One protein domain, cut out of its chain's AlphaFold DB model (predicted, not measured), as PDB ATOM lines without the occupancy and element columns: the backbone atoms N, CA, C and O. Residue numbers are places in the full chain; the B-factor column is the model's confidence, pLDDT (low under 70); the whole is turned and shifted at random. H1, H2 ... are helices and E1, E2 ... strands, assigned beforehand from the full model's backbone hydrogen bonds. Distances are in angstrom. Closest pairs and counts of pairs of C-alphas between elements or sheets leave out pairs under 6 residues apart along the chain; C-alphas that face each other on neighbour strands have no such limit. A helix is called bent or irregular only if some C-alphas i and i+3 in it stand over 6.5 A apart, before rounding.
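AT A GLANCE: This is residues 3 to 150 of the 235 residues of an uncharacterized protein of Oceanicola sp. D3 (UniProt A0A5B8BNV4). A small three-stranded sheet, E1 E2 E3, reaches from the core of the domain, where E3 lies, out to E1, and five helices gather mostly to the other side of E3: the long bent helix H1 covers part of one face of the sheet, mainly E2, with its second arm, H1b, and joins the other helices through its first, H1a, which packs on H3. H1a, H3, H5 and H4 follow one another side by side along a curve, H2 lies across H4, and the short strand E4 sits beside E3. The printed part has 148 residues, with five named helices and four named strands in the order E1 E2 H1 E3 H2 H3 E4 H4 H5; the sheet is mixed, in the order E1 E2 E3, and the class is mixed, helices and strands. It is compact, with a radius of gyration of the C-alphas of 14.4 A and spans of 41 by 33 by 25 A.

HOW THE PARTS SIT: E1, residues 3 to 8, and E2, residues 11 to 17, form an antiparallel hairpin, with N 6 and O 13 3.0 A apart, within hydrogen-bond range. E3, residues 54 to 58, is parallel to E2, with N 14 and O 54 at 2.7 A. H1, residues 26 to 48, was assigned as one helix by its hydrogen bonds but is bent: C-alphas 38 and 41 are 6.7 A apart. E2, H1 and E3 form a strand-helix-strand unit, two parallel neighbour strands joined through a helix, with a right-handed crossover. H1b, residues 41 to 48, is on the sheet over E2, at a height over the sheet of 10.2 A, and runs along the strands; H1a, residues 26 to 38, only grazes the sheet. H1a touches H3, residues 90 to 109, at a shallow tilt of 22 degrees, the same way; the closest C-alphas are those of Glu 37 and Trp 99, 6.6 A. H3 touches H5, residues 136 to 146, at a shallow tilt of 15 degrees, with C-alphas 104 and 145 closest at 6.4 A. H5 and H4, residues 125 to 134, form a helical hairpin, with C-alphas 132 and 138 closest at 4.5 A. H4 touches H2, residues 77 to 88, at a steep tilt of 47 degrees, with C-alphas 87 and 131 closest at 5.1 A. E4, residues 116 to 118, pairs with no named strand, though C-alphas 56 and 117 are 4.3 A apart. Each O i to N i+4 pair is within hydrogen-bond range in H1b, H2 and H4; the counts are 8 of 9 in H1a, 14 of 16 in H3 and 5 of 7 in H5.

IN THESE COORDINATES: E1 begins at C-alpha 3, (33.914, 47.490, -2.071), and H5 ends at C-alpha 146, (12.634, 39.519, 9.957). E2 is 17.9 A long, H1a 19.2 A and H3 29.6 A. H3 is irregular, with C-alphas 91 and 94 7.3 A apart, and H5 only just, with C-alphas 137 and 140 7.0 A apart.

THE WHOLE: The C-alphas farthest apart are those of Ala 9 and Asp 91, 42.6 A. The printed part has no cut; the link from E3 to H2, residues 59 to 76, is long. The mean pLDDT of the printed part is 77.5, with 49 residues under 70, among them residues 3 to 26 and 59 to 72.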
ATOM      1  N   ILE A   3      34.034  48.791  -2.745       61.81
ATOM      2  CA  ILE A   3      33.914  47.490  -2.071       61.81
ATOM      3  C   ILE A   3      35.214  47.211  -1.321       61.81
ATOM      4  O   ILE A   3      36.292  47.367  -1.896       61.81
ATOM      5  N   ARG A   4      35.114  46.818  -0.050       63.78
ATOM      6  CA  ARG A   4      36.261  46.434   0.775       63.78
ATOM      7  C   ARG A   4      35.994  45.070   1.401       63.78
ATOM      8  O   ARG A   4      35.042  44.908   2.154       63.78
ATOM      9  N   THR A   5      36.851  44.102   1.112       59.44
ATOM     10  CA  THR A   5      36.903  42.857   1.888       59.44
ATOM     11  C   THR A   5      37.902  43.055   3.014       59.44
ATOM     12  O   THR A   5      38.990  43.577   2.766       59.44
ATOM     13  N   ILE A   6      37.519  42.697   4.235       60.41
ATOM     14  CA  ILE A   6      38.322  42.922   5.439       60.41
ATOM     15  C   ILE A   6      38.413  41.585   6.168       60.41
ATOM     16  O   ILE A   6      37.402  40.960   6.483       60.41
ATOM     17  N   GLU A   7      39.634  41.106   6.376       56.16
ATOM     18  CA  GLU A   7      39.893  39.845   7.066       56.16
ATOM     19  C   GLU A   7      40.375  40.156   8.483       56.16
ATOM     20  O   GLU A   7      41.439  40.743   8.645       56.16
ATOM     21  N   ASP A   8      39.600  39.771   9.498       55.25
ATOM     22  CA  ASP A   8      39.988  39.892  10.909       55.25
ATOM     23  C   ASP A   8      40.060  38.497  11.552       55.25
ATOM     24  O   ASP A   8      39.419  37.553  11.090       55.25
ATOM     25  N   ALA A   9      40.868  38.358  12.604       48.53
ATOM     26  CA  ALA A   9      41.222  37.149  13.344       48.53
ATOM     27  C   ALA A   9      40.050  36.160  13.555       48.53
ATOM     28  O   ALA A   9      39.373  36.158  14.581       48.53
ATOM     29  N   GLY A  10      39.837  35.269  12.579       55.25
ATOM     30  CA  GLY A  10      38.800  34.229  12.601       55.25
ATOM     31  C   GLY A  10      37.412  34.652  12.096       55.25
ATOM     32  O   GLY A  10      36.504  33.824  12.089       55.25
ATOM     33  N   LYS A  11      37.230  35.900  11.646       58.25
ATOM     34  CA  LYS A  11      36.002  36.425  11.031       58.25
ATOM     35  C   LYS A  11      36.352  37.098   9.703       58.25
ATOM     36  O   LYS A  11      36.837  38.223   9.662       58.25
ATOM     37  N   HIS A  12      36.043  36.441   8.595       58.41
ATOM     38  CA  HIS A  12      36.083  37.106   7.298       58.41
ATOM     39  C   HIS A  12      34.858  38.025   7.162       58.41
ATOM     40  O   HIS A  12      33.712  37.564   7.195       58.41
ATOM     41  N   GLN A  13      35.090  39.328   7.022       63.41
ATOM     42  CA  GLN A  13      34.052  40.347   6.890       63.41
ATOM     43  C   GLN A  13      34.034  40.902   5.460       63.41
ATOM     44  O   GLN A  13      35.065  41.102   4.815       63.41
ATOM     45  N   PHE A  14      32.840  41.160   4.946       62.06
ATOM     46  CA  PHE A  14      32.617  41.685   3.611       62.06
ATOM     47  C   PHE A  14      31.899  43.032   3.688       62.06
ATOM     48  O   PHE A  14      30.685  43.108   3.832       62.06
ATOM     49  N   VAL A  15      32.630  44.137   3.581       62.09
ATOM     50  CA  VAL A  15      32.037  45.471   3.715       62.09
ATOM     51  C   VAL A  15      31.758  46.062   2.334       62.09
ATOM     52  O   VAL A  15      32.664  46.393   1.562       62.09
ATOM     53  N   VAL A  16      30.479  46.274   2.021       62.97
ATOM     54  CA  VAL A  16      30.091  47.073   0.856       62.97
ATOM     55  C   VAL A  16      30.010  48.534   1.288       62.97
ATOM     56  O   VAL A  16      28.966  49.050   1.683       62.97
ATOM     57  N   GLY A  17      31.145  49.224   1.188       61.44
ATOM     58  CA  GLY A  17      31.208  50.666   1.390       61.44
ATOM     59  C   GLY A  17      30.559  51.415   0.225       61.44
ATOM     60  O   GLY A  17      31.091  51.491  -0.890       61.44
ATOM     61  N   ILE A  18      29.423  52.056   0.462       61.12
ATOM     62  CA  ILE A  18      28.821  52.953  -0.519       61.12
ATOM     63  C   ILE A  18      29.358  54.362  -0.268       61.12
ATOM     64  O   ILE A  18      28.731  55.214   0.349       61.12
ATOM     65  N   ARG A  19      30.577  54.591  -0.766       57.16
ATOM     66  CA  ARG A  19      31.307  55.853  -0.607       57.16
ATOM     67  C   ARG A  19      30.547  57.035  -1.223       57.16
ATOM     68  O   ARG A  19      30.361  57.070  -2.444       57.16
ATOM     69  N   GLN A  20      30.194  58.025  -0.402       57.53
ATOM     70  CA  GLN A  20      29.537  59.269  -0.816       57.53
ATOM     71  C   GLN A  20      30.187  60.483  -0.132       57.53
ATOM     72  O   GLN A  20      30.203  60.573   1.096       57.53
ATOM     73  N   SER A  21      30.650  61.452  -0.932       45.12
ATOM     74  CA  SER A  21      31.292  62.679  -0.441       45.12
ATOM     75  C   SER A  21      30.339  63.881  -0.412       45.12
ATOM     76  O   SER A  21      29.631  64.169  -1.381       45.12
ATOM     77  N   GLY A  22      30.370  64.635   0.691       56.09
ATOM     78  CA  GLY A  22      29.853  66.009   0.770       56.09
ATOM     79  C   GLY A  22      28.327  66.196   0.714       56.09
ATOM     80  O   GLY A  22      27.552  65.307   1.038       56.09
ATOM     81  N   PHE A  23      27.908  67.422   0.370       53.12
ATOM     82  CA  PHE A  23      26.521  67.923   0.345       53.12
ATOM     83  C   PHE A  23      25.565  67.058  -0.498       53.12
ATOM     84  O   PHE A  23      25.921  66.673  -1.605       53.12
ATOM     85  N   TRP A  24      24.331  66.836  -0.007       63.47
ATOM     86  CA  TRP A  24      23.348  65.886  -0.564       63.47
ATOM     87  C   TRP A  24      22.173  66.522  -1.344       63.47
ATOM     88  O   TRP A  24      21.107  66.777  -0.762       63.47
ATOM     89  N   PRO A  25      22.297  66.729  -2.669       67.06
ATOM     90  CA  PRO A  25      21.172  67.042  -3.551       67.06
ATOM     91  C   PRO A  25      20.311  65.802  -3.869       67.06
ATOM     92  O   PRO A  25      20.739  64.664  -3.696       67.06
ATOM     93  N   ARG A  26      19.098  66.005  -4.411       66.12
ATOM     94  CA  ARG A  26      18.183  64.920  -4.847       66.12
ATOM     95  C   ARG A  26      18.856  63.906  -5.782       66.12
ATOM     96  O   ARG A  26      18.559  62.721  -5.702       66.12
ATOM     97  N   THR A  27      19.783  64.355  -6.625       75.19
ATOM     98  CA  THR A  27      20.549  63.506  -7.550       75.19
ATOM     99  C   THR A  27      21.434  62.472  -6.848       75.19
ATOM    100  O   THR A  27      21.733  61.443  -7.446       75.19
ATOM    101  N   GLN A  28      21.813  62.678  -5.583       77.12
ATOM    102  CA  GLN A  28      22.582  61.683  -4.831       77.12
ATOM    103  C   GLN A  28      21.748  60.487  -4.372       77.12
ATOM    104  O   GLN A  28      22.287  59.392  -4.300       77.12
ATOM    105  N   ALA A  29      20.436  60.640  -4.149       81.94
ATOM    106  CA  ALA A  29      19.580  59.490  -3.837       81.94
ATOM    107  C   ALA A  29      19.537  58.489  -5.008       81.94
ATOM    108  O   ALA A  29      19.565  57.283  -4.788       81.94
ATOM    109  N   PHE A  30      19.532  58.992  -6.248       85.94
ATOM    110  CA  PHE A  30      19.615  58.155  -7.448       85.94
ATOM    111  C   PHE A  30      20.974  57.464  -7.555       85.94
ATOM    112  O   PHE A  30      21.010  56.263  -7.775       85.94
ATOM    113  N   ARG A  31      22.077  58.182  -7.302       83.88
ATOM    114  CA  ARG A  31      23.417  57.571  -7.286       83.88
ATOM    115  C   ARG A  31      23.561  56.496  -6.214       83.88
ATOM    116  O   ARG A  31      24.138  55.460  -6.492       83.88
ATOM    117  N   LEU A  32      23.024  56.728  -5.015       83.50
ATOM    118  CA  LEU A  32      22.991  55.713  -3.962       83.50
ATOM    119  C   LEU A  32      22.206  54.477  -4.419       83.50
ATOM    120  O   LEU A  32      22.643  53.362  -4.175       83.50
ATOM    121  N   MET A  33      21.074  54.659  -5.102       89.81
ATOM    122  CA  MET A  33      20.337  53.536  -5.685       89.81
ATOM    123  C   MET A  33      21.177  52.784  -6.728       89.81
ATOM    124  O   MET A  33      21.221  51.559  -6.698       89.81
ATOM    125  N   ASP A  34      21.878  53.504  -7.609       88.44
ATOM    126  CA  ASP A  34      22.771  52.902  -8.605       88.44
ATOM    127  C   ASP A  34      23.926  52.130  -7.927       88.44
ATOM    128  O   ASP A  34      24.270  51.029  -8.349       88.44
ATOM    129  N   ASP A  35      24.498  52.673  -6.844       83.81
ATOM    130  CA  ASP A  35      25.533  52.010  -6.042       83.81
ATOM    131  C   ASP A  35      24.988  50.744  -5.343       83.81
ATOM    132  O   ASP A  35      25.667  49.719  -5.319       83.81
ATOM    133  N   LEU A  36      23.761  50.786  -4.804       86.69
ATOM    134  CA  LEU A  36      23.090  49.625  -4.203       86.69
ATOM    135  C   LEU A  36      22.865  48.517  -5.242       86.69
ATOM    136  O   LEU A  36      23.171  47.353  -4.984       86.69
ATOM    137  N   GLU A  37      22.369  48.857  -6.430       90.31
ATOM    138  CA  GLU A  37      22.194  47.898  -7.528       90.31
ATOM    139  C   GLU A  37      23.537  47.317  -7.990       90.31
ATOM    140  O   GLU A  37      23.651  46.105  -8.186       90.31
ATOM    141  N   ALA A  38      24.579  48.147  -8.085       85.69
ATOM    142  CA  ALA A  38      25.929  47.705  -8.427       85.69
ATOM    143  C   ALA A  38      26.559  46.788  -7.361       85.69
ATOM    144  O   ALA A  38      27.474  46.021  -7.679       85.69
ATOM    145  N   ALA A  39      26.069  46.827  -6.118       82.88
ATOM    146  CA  ALA A  39      26.498  45.929  -5.053       82.88
ATOM    147  C   ALA A  39      25.895  44.518  -5.163       82.88
ATOM    148  O   ALA A  39      26.503  43.572  -4.666       82.88
ATOM    149  N   LEU A  40      24.753  44.324  -5.833       86.75
ATOM    150  CA  LEU A  40      24.090  43.010  -5.888       86.75
ATOM    151  C   LEU A  40      24.983  41.895  -6.471       86.75
ATOM    152  O   LEU A  40      25.125  40.859  -5.823       86.75
ATOM    153  N   PRO A  41      25.660  42.068  -7.629       85.50
ATOM    154  CA  PRO A  41      26.525  41.018  -8.176       85.50
ATOM    155  C   PRO A  41      27.727  40.710  -7.280       85.50
ATOM    156  O   PRO A  41      28.350  39.659  -7.391       85.50
ATOM    157  N   VAL A  42      28.105  41.672  -6.446       80.94
ATOM    158  CA  VAL A  42      29.239  41.580  -5.537       80.94
ATOM    159  C   VAL A  42      28.838  40.787  -4.296       80.94
ATOM    160  O   VAL A  42      29.571  39.882  -3.911       80.94
ATOM    161  N   LEU A  43      27.658  41.071  -3.740       80.31
ATOM    162  CA  LEU A  43      27.048  40.297  -2.659       80.31
ATOM    163  C   LEU A  43      26.832  38.836  -3.074       80.31
ATOM    164  O   LEU A  43      27.239  37.947  -2.336       80.31
ATOM    165  N   HIS A  44      26.300  38.590  -4.278       83.44
ATOM    166  CA  HIS A  44      26.144  37.234  -4.831       83.44
ATOM    167  C   HIS A  44      27.465  36.455  -4.823       83.44
ATOM    168  O   HIS A  44      27.559  35.395  -4.214       83.44
ATOM    169  N   ARG A  45      28.527  37.022  -5.414       79.38
ATOM    170  CA  ARG A  45      29.845  36.364  -5.440       79.38
ATOM    171  C   ARG A  45      30.425  36.125  -4.047       79.38
ATOM    172  O   ARG A  45      31.126  35.138  -3.848       79.38
ATOM    173  N   ALA A  46      30.189  37.043  -3.113       76.31
ATOM    174  CA  ALA A  46      30.664  36.907  -1.742       76.31
ATOM    175  C   ALA A  46      29.933  35.776  -0.999       76.31
ATOM    176  O   ALA A  46      30.577  35.014  -0.282       76.31
ATOM    177  N   LEU A  47      28.621  35.629  -1.203       76.94
ATOM    178  CA  LEU A  47      27.837  34.532  -0.629       76.94
ATOM    179  C   LEU A  47      28.264  33.169  -1.194       76.94
ATOM    180  O   LEU A  47      28.428  32.223  -0.426       76.94
ATOM    181  N   ASP A  48      28.546  33.090  -2.498       76.06
ATOM    182  CA  ASP A  48      29.035  31.863  -3.150       76.06
ATOM    183  C   ASP A  48      30.421  31.423  -2.647       76.06
ATOM    184  O   ASP A  48      30.751  30.237  -2.660       76.06
ATOM    185  N   ALA A  49      31.252  32.369  -2.198       70.44
ATOM    186  CA  ALA A  49      32.614  32.097  -1.744       70.44
ATOM    187  C   ALA A  49      32.693  31.445  -0.347       70.44
ATOM    188  O   ALA A  49      33.796  31.149   0.110       70.44
ATOM    189  N   ALA A  50      31.553  31.222   0.327       62.84
ATOM    190  CA  ALA A  50      31.392  30.497   1.597       62.84
ATOM    191  C   ALA A  50      32.210  31.005   2.813       62.84
ATOM    192  O   ALA A  50      32.133  30.422   3.892       62.84
ATOM    193  N   ASN A  51      32.933  32.117   2.681       63.75
ATOM    194  CA  ASN A  51      33.887  32.593   3.680       63.75
ATOM    195  C   ASN A  51      33.560  34.007   4.171       63.75
ATOM    196  O   ASN A  51      34.490  34.753   4.402       63.75
ATOM    197  N   HIS A  52      32.304  34.446   4.296       64.62
ATOM    198  CA  HIS A  52      32.012  35.796   4.811       64.62
ATOM    199  C   HIS A  52      30.855  35.793   5.810       64.62
ATOM    200  O   HIS A  52      29.782  35.280   5.517       64.62
ATOM    201  N   TYR A  53      31.075  36.399   6.980       62.50
ATOM    202  CA  TYR A  53      30.130  36.375   8.107       62.50
ATOM    203  C   TYR A  53      29.410  37.708   8.345       62.50
ATOM    204  O   TYR A  53      28.339  37.731   8.947       62.50
ATOM    205  N   TYR A  54      29.976  38.823   7.877       68.75
ATOM    206  CA  TYR A  54      29.427  40.162   8.096       68.75
ATOM    207  C   TYR A  54      29.354  40.929   6.785       68.75
ATOM    208  O   TYR A  54      30.331  40.969   6.046       68.75
ATOM    209  N   PHE A  55      28.206  41.542   6.525       72.94
ATOM    210  CA  PHE A  55      27.922  42.386   5.379       72.94
ATOM    211  C   PHE A  55      27.467  43.748   5.870       72.94
ATOM    212  O   PHE A  55      26.414  43.835   6.475       72.94
ATOM    213  N   ALA A  56      28.212  44.816   5.605       71.88
ATOM    214  CA  ALA A  56      27.799  46.163   6.002       71.88
ATOM    215  C   ALA A  56      27.465  47.019   4.777       71.88
ATOM    216  O   ALA A  56      28.223  47.031   3.803       71.88
ATOM    217  N   LEU A  57      26.343  47.744   4.847       76.19
ATOM    218  CA  LEU A  57      25.980  48.808   3.914       76.19
ATOM    219  C   LEU A  57      26.282  50.144   4.585       76.19
ATOM    220  O   LEU A  57      25.443  50.702   5.289       76.19
ATOM    221  N   ASP A  58      27.487  50.665   4.372       72.81
ATOM    222  CA  ASP A  58      27.870  51.978   4.891       72.81
ATOM    223  C   ASP A  58      27.668  53.041   3.802       72.81
ATOM    224  O   ASP A  58      28.480  53.108   2.876       72.81
ATOM    225  N   PRO A  59      26.603  53.867   3.863       69.12
ATOM    226  CA  PRO A  59      26.387  54.937   2.899       69.12
ATOM    227  C   PRO A  59      27.212  56.195   3.213       69.12
ATOM    228  O   PRO A  59      27.099  57.199   2.504       69.12
ATOM    229  N   THR A  60      27.981  56.197   4.307       64.38
ATOM    230  CA  THR A  60      28.947  57.259   4.591       64.38
ATOM    231  C   THR A  60      30.243  56.990   3.827       64.38
ATOM    232  O   THR A  60      30.393  55.961   3.179       64.38
ATOM    233  N   ASP A  61      31.172  57.944   3.806       57.97
ATOM    234  CA  ASP A  61      32.354  57.977   2.925       57.97
ATOM    235  C   ASP A  61      33.410  56.864   3.200       57.97
ATOM    236  O   ASP A  61      34.606  57.047   2.959       57.97
ATOM    237  N   GLY A  62      32.990  55.699   3.704       53.22
ATOM    238  CA  GLY A  62      33.832  54.643   4.252       53.22
ATOM    239  C   GLY A  62      34.381  55.039   5.617       53.22
ATOM    240  O   GLY A  62      35.566  54.822   5.871       53.22
ATOM    241  N   ALA A  63      33.550  55.695   6.440       51.69
ATOM    242  CA  ALA A  63      33.916  56.085   7.799       51.69
ATOM    243  C   ALA A  63      34.019  54.870   8.727       51.69
ATOM    244  O   ALA A  63      34.661  54.979   9.765       51.69
ATOM    245  N   TRP A  64      33.459  53.723   8.327       53.84
ATOM    246  CA  TRP A  64      33.800  52.432   8.910       53.84
ATOM    247  C   TRP A  64      35.312  52.187   8.806       53.84
ATOM    248  O   TRP A  64      35.857  52.030   7.704       53.84
ATOM    249  N   ARG A  65      36.001  52.189   9.948       53.28
ATOM    250  CA  ARG A  65      37.419  51.838  10.060       53.28
ATOM    251  C   ARG A  65      37.552  50.484  10.744       53.28
ATOM    252  O   ARG A  65      36.824  50.190  11.677       53.28
ATOM    253  N   GLU A  66      38.528  49.707  10.291       47.12
ATOM    254  CA  GLU A  66      38.923  48.388  10.816       47.12
ATOM    255  C   GLU A  66      39.214  48.398  12.330       47.12
ATOM    256  O   GLU A  66      39.014  47.405  13.017       47.12
ATOM    257  N   GLU A  67      39.626  49.550  12.859       49.50
ATOM    258  CA  GLU A  67      39.921  49.778  14.279       49.50
ATOM    259  C   GLU A  67      38.666  50.124  15.110       49.50
ATOM    260  O   GLU A  67      38.685  50.022  16.339       49.50
ATOM    261  N   ASP A  68      37.565  50.514  14.454       51.88
ATOM    262  CA  ASP A  68      36.290  50.821  15.097       51.88
ATOM    263  C   ASP A  68      35.503  49.519  15.292       51.88
ATOM    264  O   ASP A  68      34.551  49.210  14.576       51.88
ATOM    265  N   SER A  69      35.846  48.776  16.345       45.19
ATOM    266  CA  SER A  69      35.089  47.612  16.842       45.19
ATOM    267  C   SER A  69      33.625  47.917  17.226       45.19
ATOM    268  O   SER A  69      32.898  47.038  17.683       45.19
ATOM    269  N   ALA A  70      33.172  49.159  17.027       54.69
ATOM    270  CA  ALA A  70      31.875  49.693  17.410       54.69
ATOM    271  C   ALA A  70      31.144  50.384  16.243       54.69
ATOM    272  O   ALA A  70      30.493  51.413  16.444       54.69
ATOM    273  N   PHE A  71      31.218  49.849  15.018       60.97
ATOM    274  CA  PHE A  71      30.273  50.281  13.987       60.97
ATOM    275  C   PHE A  71      28.845  49.897  14.381       60.97
ATOM    276  O   PHE A  71      28.413  48.753  14.232       60.97
ATOM    277  N   ASP A  72      28.106  50.882  14.882       69.56
ATOM    278  CA  ASP A  72      26.659  50.814  15.005       69.56
ATOM    279  C   ASP A  72      26.045  51.566  13.811       69.56
ATOM    280  O   ASP A  72      26.099  52.806  13.769       69.56
ATOM    281  N   PRO A  73      25.440  50.859  12.837       70.06
ATOM    282  CA  PRO A  73      24.832  51.503  11.675       70.06
ATOM    283  C   PRO A  73      23.654  52.418  12.054       70.06
ATOM    284  O   PRO A  73      23.240  53.269  11.260       70.06
ATOM    285  N   TRP A  74      23.148  52.306  13.287       74.31
ATOM    286  CA  TRP A  74      22.147  53.198  13.861       74.31
ATOM    287  C   TRP A  74      22.728  54.431  14.554       74.31
ATOM    288  O   TRP A  74      22.027  55.440  14.671       74.31
ATOM    289  N   ALA A  75      23.978  54.377  15.020       69.56
ATOM    290  CA  ALA A  75      24.585  55.463  15.788       69.56
ATOM    291  C   ALA A  75      25.028  56.636  14.912       69.56
ATOM    292  O   ALA A  75      25.144  57.752  15.413       69.56
ATOM    293  N   SER A  76      25.245  56.418  13.610       72.31
ATOM    294  CA  SER A  76      25.623  57.476  12.671       72.31
ATOM    295  C   SER A  76      24.404  58.317  12.261       72.31
ATOM    296  O   SER A  76      23.562  57.859  11.476       72.31
ATOM    297  N   PRO A  77      24.307  59.599  12.686       71.44
ATOM    298  CA  PRO A  77      23.215  60.474  12.259       71.44
ATOM    299  C   PRO A  77      23.229  60.709  10.745       71.44
ATOM    300  O   PRO A  77      22.186  60.958  10.138       71.44
ATOM    301  N   HIS A  78      24.413  60.606  10.134       72.69
ATOM    302  CA  HIS A  78      24.608  60.734   8.697       72.69
ATOM    303  C   HIS A  78      23.995  59.542   7.958       72.69
ATOM    304  O   HIS A  78      23.170  59.762   7.072       72.69
ATOM    305  N   SER A  79      24.291  58.302   8.367       74.88
ATOM    306  CA  SER A  79      23.715  57.093   7.753       74.88
ATOM    307  C   SER A  79      22.188  57.109   7.815       74.88
ATOM    308  O   SER A  79      21.507  56.919   6.806       74.88
ATOM    309  N   LEU A  80      21.623  57.465   8.972       79.75
ATOM    310  CA  LEU A  80      20.173  57.553   9.128       79.75
ATOM    311  C   LEU A  80      19.550  58.672   8.274       79.75
ATOM    312  O   LEU A  80      18.459  58.502   7.723       79.75
ATOM    313  N   ALA A  81      20.208  59.828   8.148       82.12
ATOM    314  CA  ALA A  81      19.734  60.918   7.290       82.12
ATOM    315  C   ALA A  81      19.699  60.509   5.809       82.12
ATOM    316  O   ALA A  81      18.771  60.888   5.084       82.12
ATOM    317  N   ILE A  82      20.674  59.708   5.384       83.06
ATOM    318  CA  ILE A  82      20.763  59.147   4.038       83.06
ATOM    319  C   ILE A  82      19.594  58.198   3.772       83.06
ATOM    320  O   ILE A  82      18.826  58.428   2.832       83.06
ATOM    321  N   TRP A  83      19.380  57.209   4.643       87.81
ATOM    322  CA  TRP A  83      18.253  56.282   4.516       87.81
ATOM    323  C   TRP A  83      16.909  57.005   4.524       87.81
ATOM    324  O   TRP A  83      16.052  56.745   3.680       87.81
ATOM    325  N   LYS A  84      16.738  58.007   5.398       88.81
ATOM    326  CA  LYS A  84      15.520  58.833   5.441       88.81
ATOM    327  C   LYS A  84      15.295  59.590   4.136       88.81
ATOM    328  O   LYS A  84      14.151  59.774   3.720       88.81
ATOM    329  N   ARG A  85      16.355  60.064   3.481       87.50
ATOM    330  CA  ARG A  85      16.242  60.768   2.198       87.50
ATOM    331  C   ARG A  85      15.904  59.815   1.055       87.50
ATOM    332  O   ARG A  85      15.044  60.156   0.242       87.50
ATOM    333  N   LEU A  86      16.509  58.629   1.031       88.44
ATOM    334  CA  LEU A  86      16.160  57.569   0.086       88.44
ATOM    335  C   LEU A  86      14.677  57.191   0.233       88.44
ATOM    336  O   LEU A  86      13.922  57.252  -0.735       88.44
ATOM    337  N   ALA A  87      14.218  56.984   1.471       91.56
ATOM    338  CA  ALA A  87      12.827  56.669   1.787       91.56
ATOM    339  C   ALA A  87      11.824  57.762   1.366       91.56
ATOM    340  O   ALA A  87      10.693  57.463   0.977       91.56
ATOM    341  N   ARG A  88      12.231  59.037   1.387       91.44
ATOM    342  CA  ARG A  88      11.405  60.174   0.932       91.44
ATOM    343  C   ARG A  88      11.363  60.337  -0.591       91.44
ATOM    344  O   ARG A  88      10.505  61.064  -1.092       91.44
ATOM    345  N   THR A  89      12.256  59.686  -1.333       92.56
ATOM    346  CA  THR A  89      12.362  59.840  -2.791       92.56
ATOM    347  C   THR A  89      11.455  58.830  -3.496       92.56
ATOM    348  O   THR A  89      11.888  57.747  -3.874       92.56
ATOM    349  N   ARG A  90      10.174  59.187  -3.667       93.56
ATOM    350  CA  ARG A  90       9.126  58.291  -4.205       93.56
ATOM    351  C   ARG A  90       9.462  57.665  -5.560       93.56
ATOM    352  O   ARG A  90       9.148  56.501  -5.772       93.56
ATOM    353  N   ASP A  91      10.146  58.401  -6.433       95.44
ATOM    354  CA  ASP A  91      10.551  57.917  -7.763       95.44
ATOM    355  C   ASP A  91      11.477  56.691  -7.704       95.44
ATOM    356  O   ASP A  91      11.600  55.958  -8.680       95.44
ATOM    357  N   LEU A  92      12.128  56.456  -6.559       94.62
ATOM    358  CA  LEU A  92      13.015  55.316  -6.345       94.62
ATOM    359  C   LEU A  92      12.309  54.117  -5.708       94.62
ATOM    360  O   LEU A  92      12.916  53.058  -5.620       94.62
ATOM    361  N   HIS A  93      11.049  54.234  -5.272       95.88
ATOM    362  CA  HIS A  93      10.393  53.175  -4.490       95.88
ATOM    363  C   HIS A  93      10.315  51.843  -5.239       95.88
ATOM    364  O   HIS A  93      10.658  50.822  -4.660       95.88
ATOM    365  N   ALA A  94       9.972  51.857  -6.530       96.31
ATOM    366  CA  ALA A  94       9.927  50.633  -7.333       96.31
ATOM    367  C   ALA A  94      11.313  49.975  -7.490       96.31
ATOM    368  O   ALA A  94      11.428  48.753  -7.445       96.31
ATOM    369  N   ARG A  95      12.373  50.783  -7.637       96.12
ATOM    370  CA  ARG A  95      13.757  50.286  -7.709       96.12
ATOM    371  C   ARG A  95      14.207  49.706  -6.371       96.12
ATOM    372  O   ARG A  95      14.795  48.632  -6.337       96.12
ATOM    373  N   LEU A  96      13.869  50.378  -5.271       95.38
ATOM    374  CA  LEU A  96      14.166  49.917  -3.916       95.38
ATOM    375  C   LEU A  96      13.484  48.589  -3.604       95.38
ATOM    376  O   LEU A  96      14.119  47.714  -3.035       95.38
ATOM    377  N   GLU A  97      12.222  48.409  -3.984       96.19
ATOM    378  CA  GLU A  97      11.540  47.125  -3.787       96.19
ATOM    379  C   GLU A  97      12.176  46.006  -4.601       96.19
ATOM    380  O   GLU A  97      12.388  44.925  -4.061       96.19
ATOM    381  N   ALA A  98      12.502  46.258  -5.872       96.38
ATOM    382  CA  ALA A  98      13.174  45.271  -6.711       96.38
ATOM    383  C   ALA A  98      14.524  44.858  -6.107       96.38
ATOM    384  O   ALA A  98      14.832  43.671  -6.032       96.38
ATOM    385  N   TRP A  99      15.288  45.832  -5.610       94.81
ATOM    386  CA  TRP A  99      16.548  45.586  -4.922       94.81
ATOM    387  C   TRP A  99      16.357  44.803  -3.615       94.81
ATOM    388  O   TRP A  99      17.041  43.808  -3.395       94.81
ATOM    389  N   LEU A 100      15.386  45.187  -2.778       95.00
ATOM    390  CA  LEU A 100      15.078  44.491  -1.525       95.00
ATOM    391  C   LEU A 100      14.634  43.046  -1.760       95.00
ATOM    392  O   LEU A 100      15.005  42.182  -0.979       95.00
ATOM    393  N   LEU A 101      13.854  42.776  -2.811       94.19
ATOM    394  CA  LEU A 101      13.454  41.411  -3.171       94.19
ATOM    395  C   LEU A 101      14.650  40.554  -3.569       94.19
ATOM    396  O   LEU A 101      14.683  39.368  -3.260       94.19
ATOM    397  N   GLU A 102      15.622  41.138  -4.266       92.44
ATOM    398  CA  GLU A 102      16.824  40.411  -4.647       92.44
ATOM    399  C   GLU A 102      17.696  40.101  -3.426       92.44
ATOM    400  O   GLU A 102      18.136  38.965  -3.265       92.44
ATOM    401  N   VAL A 103      17.857  41.061  -2.510       89.88
ATOM    402  CA  VAL A 103      18.546  40.826  -1.233       89.88
ATOM    403  C   VAL A 103      17.815  39.789  -0.376       89.88
ATOM    404  O   VAL A 103      18.446  38.897   0.179       89.88
ATOM    405  N   GLU A 104      16.487  39.856  -0.297       89.38
ATOM    406  CA  GLU A 104      15.668  38.872   0.417       89.38
ATOM    407  C   GLU A 104      15.898  37.456  -0.132       89.38
ATOM    408  O   GLU A 104      16.110  36.516   0.634       89.38
ATOM    409  N   ARG A 105      15.935  37.298  -1.463       88.94
ATOM    410  CA  ARG A 105      16.257  36.012  -2.099       88.94
ATOM    411  C   ARG A 105      17.659  35.541  -1.739       88.94
ATOM    412  O   ARG A 105      17.809  34.379  -1.380       88.94
ATOM    413  N   MET A 106      18.662  36.418  -1.802       85.44
ATOM    414  CA  MET A 106      20.030  36.082  -1.392       85.44
ATOM    415  C   MET A 106      20.067  35.558   0.050       85.44
ATOM    416  O   MET A 106      20.670  34.522   0.314       85.44
ATOM    417  N   MET A 107      19.373  36.234   0.971       83.75
ATOM    418  CA  MET A 107      19.287  35.827   2.376       83.75
ATOM    419  C   MET A 107      18.593  34.473   2.551       83.75
ATOM    420  O   MET A 107      19.019  33.680   3.383       83.75
ATOM    421  N   ALA A 108      17.560  34.178   1.759       82.44
ATOM    422  CA  ALA A 108      16.856  32.898   1.814       82.44
ATOM    423  C   ALA A 108      17.715  31.700   1.363       82.44
ATOM    424  O   ALA A 108      17.472  30.580   1.810       82.44
ATOM    425  N   PHE A 109      18.699  31.922   0.485       74.81
ATOM    426  CA  PHE A 109      19.625  30.886   0.001       74.81
ATOM    427  C   PHE A 109      20.968  30.863   0.740       74.81
ATOM    428  O   PHE A 109      21.783  29.972   0.501       74.81
ATOM    429  N   SER A 110      21.210  31.828   1.626       67.00
ATOM    430  CA  SER A 110      22.430  31.901   2.420       67.00
ATOM    431  C   SER A 110      22.546  30.679   3.338       67.00
ATOM    432  O   SER A 110      21.671  30.430   4.162       67.00
ATOM    433  N   LEU A 111      23.661  29.946   3.231       56.72
ATOM    434  CA  LEU A 111      24.018  28.839   4.131       56.72
ATOM    435  C   LEU A 111      24.483  29.317   5.521       56.72
ATOM    436  O   LEU A 111      24.781  28.495   6.385       56.72
ATOM    437  N   PHE A 112      24.595  30.630   5.726       59.72
ATOM    438  CA  PHE A 112      25.070  31.221   6.973       59.72
ATOM    439  C   PHE A 112      23.921  31.457   7.955       59.72
ATOM    440  O   PHE A 112      22.865  31.951   7.551       59.72
ATOM    441  N   ASP A 113      24.166  31.170   9.239       56.75
ATOM    442  CA  ASP A 113      23.300  31.491  10.385       56.75
ATOM    443  C   ASP A 113      23.133  33.020  10.549       56.75
ATOM    444  O   ASP A 113      23.681  33.642  11.458       56.75
ATOM    445  N   GLY A 114      22.377  33.637   9.638       63.47
ATOM    446  CA  GLY A 114      22.087  35.069   9.580       63.47
ATOM    447  C   GLY A 114      23.182  35.907   8.904       63.47
ATOM    448  O   GLY A 114      24.374  35.729   9.132       63.47
ATOM    449  N   MET A 115      22.766  36.876   8.080       77.06
ATOM    450  CA  MET A 115      23.639  37.951   7.585       77.06
ATOM    451  C   MET A 115      23.561  39.156   8.535       77.06
ATOM    452  O   MET A 115      22.462  39.559   8.932       77.06
ATOM    453  N   TYR A 116      24.701  39.773   8.858       78.56
ATOM    454  CA  TYR A 116      24.786  40.856   9.850       78.56
ATOM    455  C   TYR A 116      25.598  42.061   9.365       78.56
ATOM    456  O   TYR A 116      26.653  41.864   8.772       78.56
ATOM    457  N   GLU A 117      25.169  43.288   9.691       74.38
ATOM    458  CA  GLU A 117      25.991  44.508   9.523       74.38
ATOM    459  C   GLU A 117      26.972  44.722  10.675       74.38
ATOM    460  O   GLU A 117      28.029  45.323  10.486       74.38
ATOM    461  N   SER A 118      26.639  44.228  11.866       74.31
ATOM    462  CA  SER A 118      27.493  44.261  13.055       74.31
ATOM    463  C   SER A 118      27.138  43.105  13.992       74.31
ATOM    464  O   SER A 118      26.216  42.339  13.731       74.31
ATOM    465  N   GLU A 119      27.820  42.973  15.130       71.50
ATOM    466  CA  GLU A 119      27.468  41.948  16.126       71.50
ATOM    467  C   GLU A 119      26.040  42.087  16.685       71.50
ATOM    468  O   GLU A 119      25.507  41.133  17.253       71.50
ATOM    469  N   THR A 120      25.422  43.259  16.525       75.12
ATOM    470  CA  THR A 120      24.126  43.617  17.115       75.12
ATOM    471  C   THR A 120      23.084  44.069  16.095       75.12
ATOM    472  O   THR A 120      21.970  44.409  16.493       75.12
ATOM    473  N   CYS A 121      23.419  44.098  14.803       82.81
ATOM    474  CA  CYS A 121      22.532  44.592  13.755       82.81
ATOM    475  C   CYS A 121      22.493  43.631  12.571       82.81
ATOM    476  O   CYS A 121      23.533  43.257  12.020       82.81
ATOM    477  N   HIS A 122      21.286  43.245  12.166       85.88
ATOM    478  CA  HIS A 122      21.117  42.368  11.017       85.88
ATOM    479  C   HIS A 122      21.335  43.107   9.702       85.88
ATOM    480  O   HIS A 122      21.111  44.313   9.593       85.88
ATOM    481  N   PHE A 123      21.726  42.354   8.676       86.00
ATOM    482  CA  PHE A 123      21.919  42.899   7.342       86.00
ATOM    483  C   PHE A 123      20.667  43.620   6.833       86.00
ATOM    484  O   PHE A 123      19.554  43.093   6.928       86.00
ATOM    485  N   CYS A 124      20.865  44.821   6.281       89.38
ATOM    486  CA  CYS A 124      19.838  45.732   5.778       89.38
ATOM    487  C   CYS A 124      18.860  46.292   6.816       89.38
ATOM    488  O   CYS A 124      18.014  47.108   6.437       89.38
ATOM    489  N   GLU A 125      18.951  45.918   8.096       91.31
ATOM    490  CA  GLU A 125      18.012  46.341   9.141       91.31
ATOM    491  C   GLU A 125      17.815  47.870   9.196       91.31
ATOM    492  O   GLU A 125      16.658  48.306   9.163       91.31
ATOM    493  N   PRO A 126      18.858  48.724   9.176       90.00
ATOM    494  CA  PRO A 126      18.677  50.177   9.241       90.00
ATOM    495  C   PRO A 126      17.923  50.742   8.032       90.00
ATOM    496  O   PRO A 126      17.046  51.609   8.170       90.00
ATOM    497  N   LEU A 127      18.243  50.237   6.836       91.38
ATOM    498  CA  LEU A 127      17.607  50.641   5.587       91.38
ATOM    499  C   LEU A 127      16.129  50.242   5.587       91.38
ATOM    500  O   LEU A 127      15.263  51.107   5.412       91.38
ATOM    501  N   ILE A 128      15.827  48.958   5.810       95.44
ATOM    502  CA  ILE A 128      14.450  48.471   5.713       95.44
ATOM    503  C   ILE A 128      13.565  49.037   6.824       95.44
ATOM    504  O   ILE A 128      12.424  49.412   6.559       95.44
ATOM    505  N   SER A 129      14.101  49.217   8.034       95.62
ATOM    506  CA  SER A 129      13.387  49.893   9.122       95.62
ATOM    507  C   SER A 129      13.018  51.323   8.742       95.62
ATOM    508  O   SER A 129      11.878  51.755   8.918       95.62
ATOM    509  N   THR A 130      13.967  52.073   8.173       95.06
ATOM    510  CA  THR A 130      13.735  53.465   7.768       95.06
ATOM    511  C   THR A 130      12.694  53.564   6.652       95.06
ATOM    512  O   THR A 130      11.859  54.477   6.658       95.06
ATOM    513  N   LEU A 131      12.717  52.622   5.706       96.31
ATOM    514  CA  LEU A 131      11.739  52.528   4.625       96.31
ATOM    515  C   LEU A 131      10.342  52.184   5.153       96.31
ATOM    516  O   LEU A 131       9.396  52.920   4.861       96.31
ATOM    517  N   ALA A 132      10.223  51.134   5.971       97.75
ATOM    518  CA  ALA A 132       8.962  50.681   6.553       97.75
ATOM    519  C   ALA A 132       8.339  51.736   7.473       97.75
ATOM    520  O   ALA A 132       7.140  51.983   7.393       97.75
ATOM    521  N   LEU A 133       9.140  52.453   8.267       97.00
ATOM    522  CA  LEU A 133       8.666  53.611   9.033       97.00
ATOM    523  C   LEU A 133       8.160  54.729   8.115       97.00
ATOM    524  O   LEU A 133       7.168  55.393   8.405       97.00
ATOM    525  N   SER A 134       8.825  54.976   6.991       96.19
ATOM    526  CA  SER A 134       8.479  56.106   6.128       96.19
ATOM    527  C   SER A 134       7.233  55.864   5.276       96.19
ATOM    528  O   SER A 134       6.492  56.819   5.031       96.19
ATOM    529  N   ASN A 135       7.002  54.632   4.816       95.94
ATOM    530  CA  ASN A 135       5.915  54.292   3.899       95.94
ATOM    531  C   ASN A 135       5.423  52.845   4.134       95.94
ATOM    532  O   ASN A 135       6.246  51.927   4.072       95.94
ATOM    533  N   PRO A 136       4.103  52.618   4.333       95.81
ATOM    534  CA  PRO A 136       3.547  51.289   4.606       95.81
ATOM    535  C   PRO A 136       3.835  50.259   3.504       95.81
ATOM    536  O   PRO A 136       3.925  49.071   3.790       95.81
ATOM    537  N   ARG A 137       4.090  50.702   2.264       96.00
ATOM    538  CA  ARG A 137       4.499  49.843   1.138       96.00
ATOM    539  C   ARG A 137       5.708  48.948   1.449       96.00
ATOM    540  O   ARG A 137       5.809  47.856   0.908       96.00
ATOM    541  N   PHE A 138       6.612  49.388   2.327       97.94
ATOM    542  CA  PHE A 138       7.811  48.627   2.696       97.94
ATOM    543  C   PHE A 138       7.635  47.755   3.948       97.94
ATOM    544  O   PHE A 138       8.529  46.977   4.272       97.94
ATOM    545  N   VAL A 139       6.493  47.830   4.639       98.31
ATOM    546  CA  VAL A 139       6.207  46.993   5.817       98.31
ATOM    547  C   VAL A 139       6.247  45.494   5.486       98.31
ATOM    548  O   VAL A 139       6.902  44.759   6.228       98.31
ATOM    549  N   PRO A 140       5.681  45.015   4.357       97.94
ATOM    550  CA  PRO A 140       5.793  43.605   3.986       97.94
ATOM    551  C   PRO A 140       7.240  43.141   3.779       97.94
ATOM    552  O   PRO A 140       7.567  42.002   4.093       97.94
ATOM    553  N   HIS A 141       8.122  44.010   3.273       97.12
ATOM    554  CA  HIS A 141       9.543  43.684   3.126       97.12
ATOM    555  C   HIS A 141      10.216  43.559   4.495       97.12
ATOM    556  O   HIS A 141      10.925  42.590   4.727       97.12
ATOM    557  N   TYR A 142       9.937  44.476   5.429       97.56
ATOM    558  CA  TYR A 142      10.442  44.372   6.800       97.56
ATOM    559  C   TYR A 142      10.024  43.052   7.463       97.56
ATOM    560  O   TYR A 142      10.860  42.357   8.034       97.56
ATOM    561  N   ALA A 143       8.750  42.664   7.326       96.88
ATOM    562  CA  ALA A 143       8.254  41.395   7.850       96.88
ATOM    563  C   ALA A 143       9.001  40.190   7.250       96.88
ATOM    564  O   ALA A 143       9.390  39.286   7.982       96.88
ATOM    565  N   ARG A 144       9.259  40.180   5.936       95.38
ATOM    566  CA  ARG A 144       9.991  39.075   5.294       95.38
ATOM    567  C   ARG A 144      11.459  39.018   5.710       95.38
ATOM    568  O   ARG A 144      11.920  37.942   6.069       95.38
ATOM    569  N   PHE A 145      12.155  40.153   5.774       94.00
ATOM    570  CA  PHE A 145      13.532  40.212   6.286       94.00
ATOM    571  C   PHE A 145      13.636  39.668   7.715       94.00
ATOM    572  O   PHE A 145      14.535  38.886   8.008       94.00
ATOM    573  N   MET A 146      12.672  39.997   8.575       92.81
ATOM    574  CA  MET A 146      12.634  39.519   9.957       92.81
ATOM    575  C   MET A 146      12.569  37.987  10.075       92.81
ATOM    576  O   MET A 146      13.069  37.439  11.051       92.81
ATOM    577  N   ARG A 147      12.020  37.275   9.079       92.00
ATOM    578  CA  ARG A 147      12.019  35.797   9.043       92.00
ATOM    579  C   ARG A 147      13.406  35.202   8.789       92.00
ATOM    580  O   ARG A 147      13.610  34.024   9.055       92.00
ATOM    581  N   HIS A 148      14.331  35.998   8.257       89.12
ATOM    582  CA  HIS A 148      15.712  35.600   7.978       89.12
ATOM    583  C   HIS A 148      16.698  36.091   9.044       89.12
ATOM    584  O   HIS A 148      17.862  35.697   9.042       89.12
ATOM    585  N   TRP A 149      16.261  36.982   9.930       90.00
ATOM    586  CA  TRP A 149      17.083  37.503  11.011       90.00
ATOM    587  C   TRP A 149      17.131  36.522  12.184       90.00
ATOM    588  O   TRP A 149      16.128  35.906  12.542       90.00
ATOM    589  N   ASP A 150      18.297  36.405  12.824       87.31
ATOM    590  CA  ASP A 150      18.418  35.716  14.111       87.31
ATOM    591  C   ASP A 150      17.791  36.568  15.221       87.31
ATOM    592  O   ASP A 150      18.448  37.335  15.931       87.31
TER     593      ASP A 150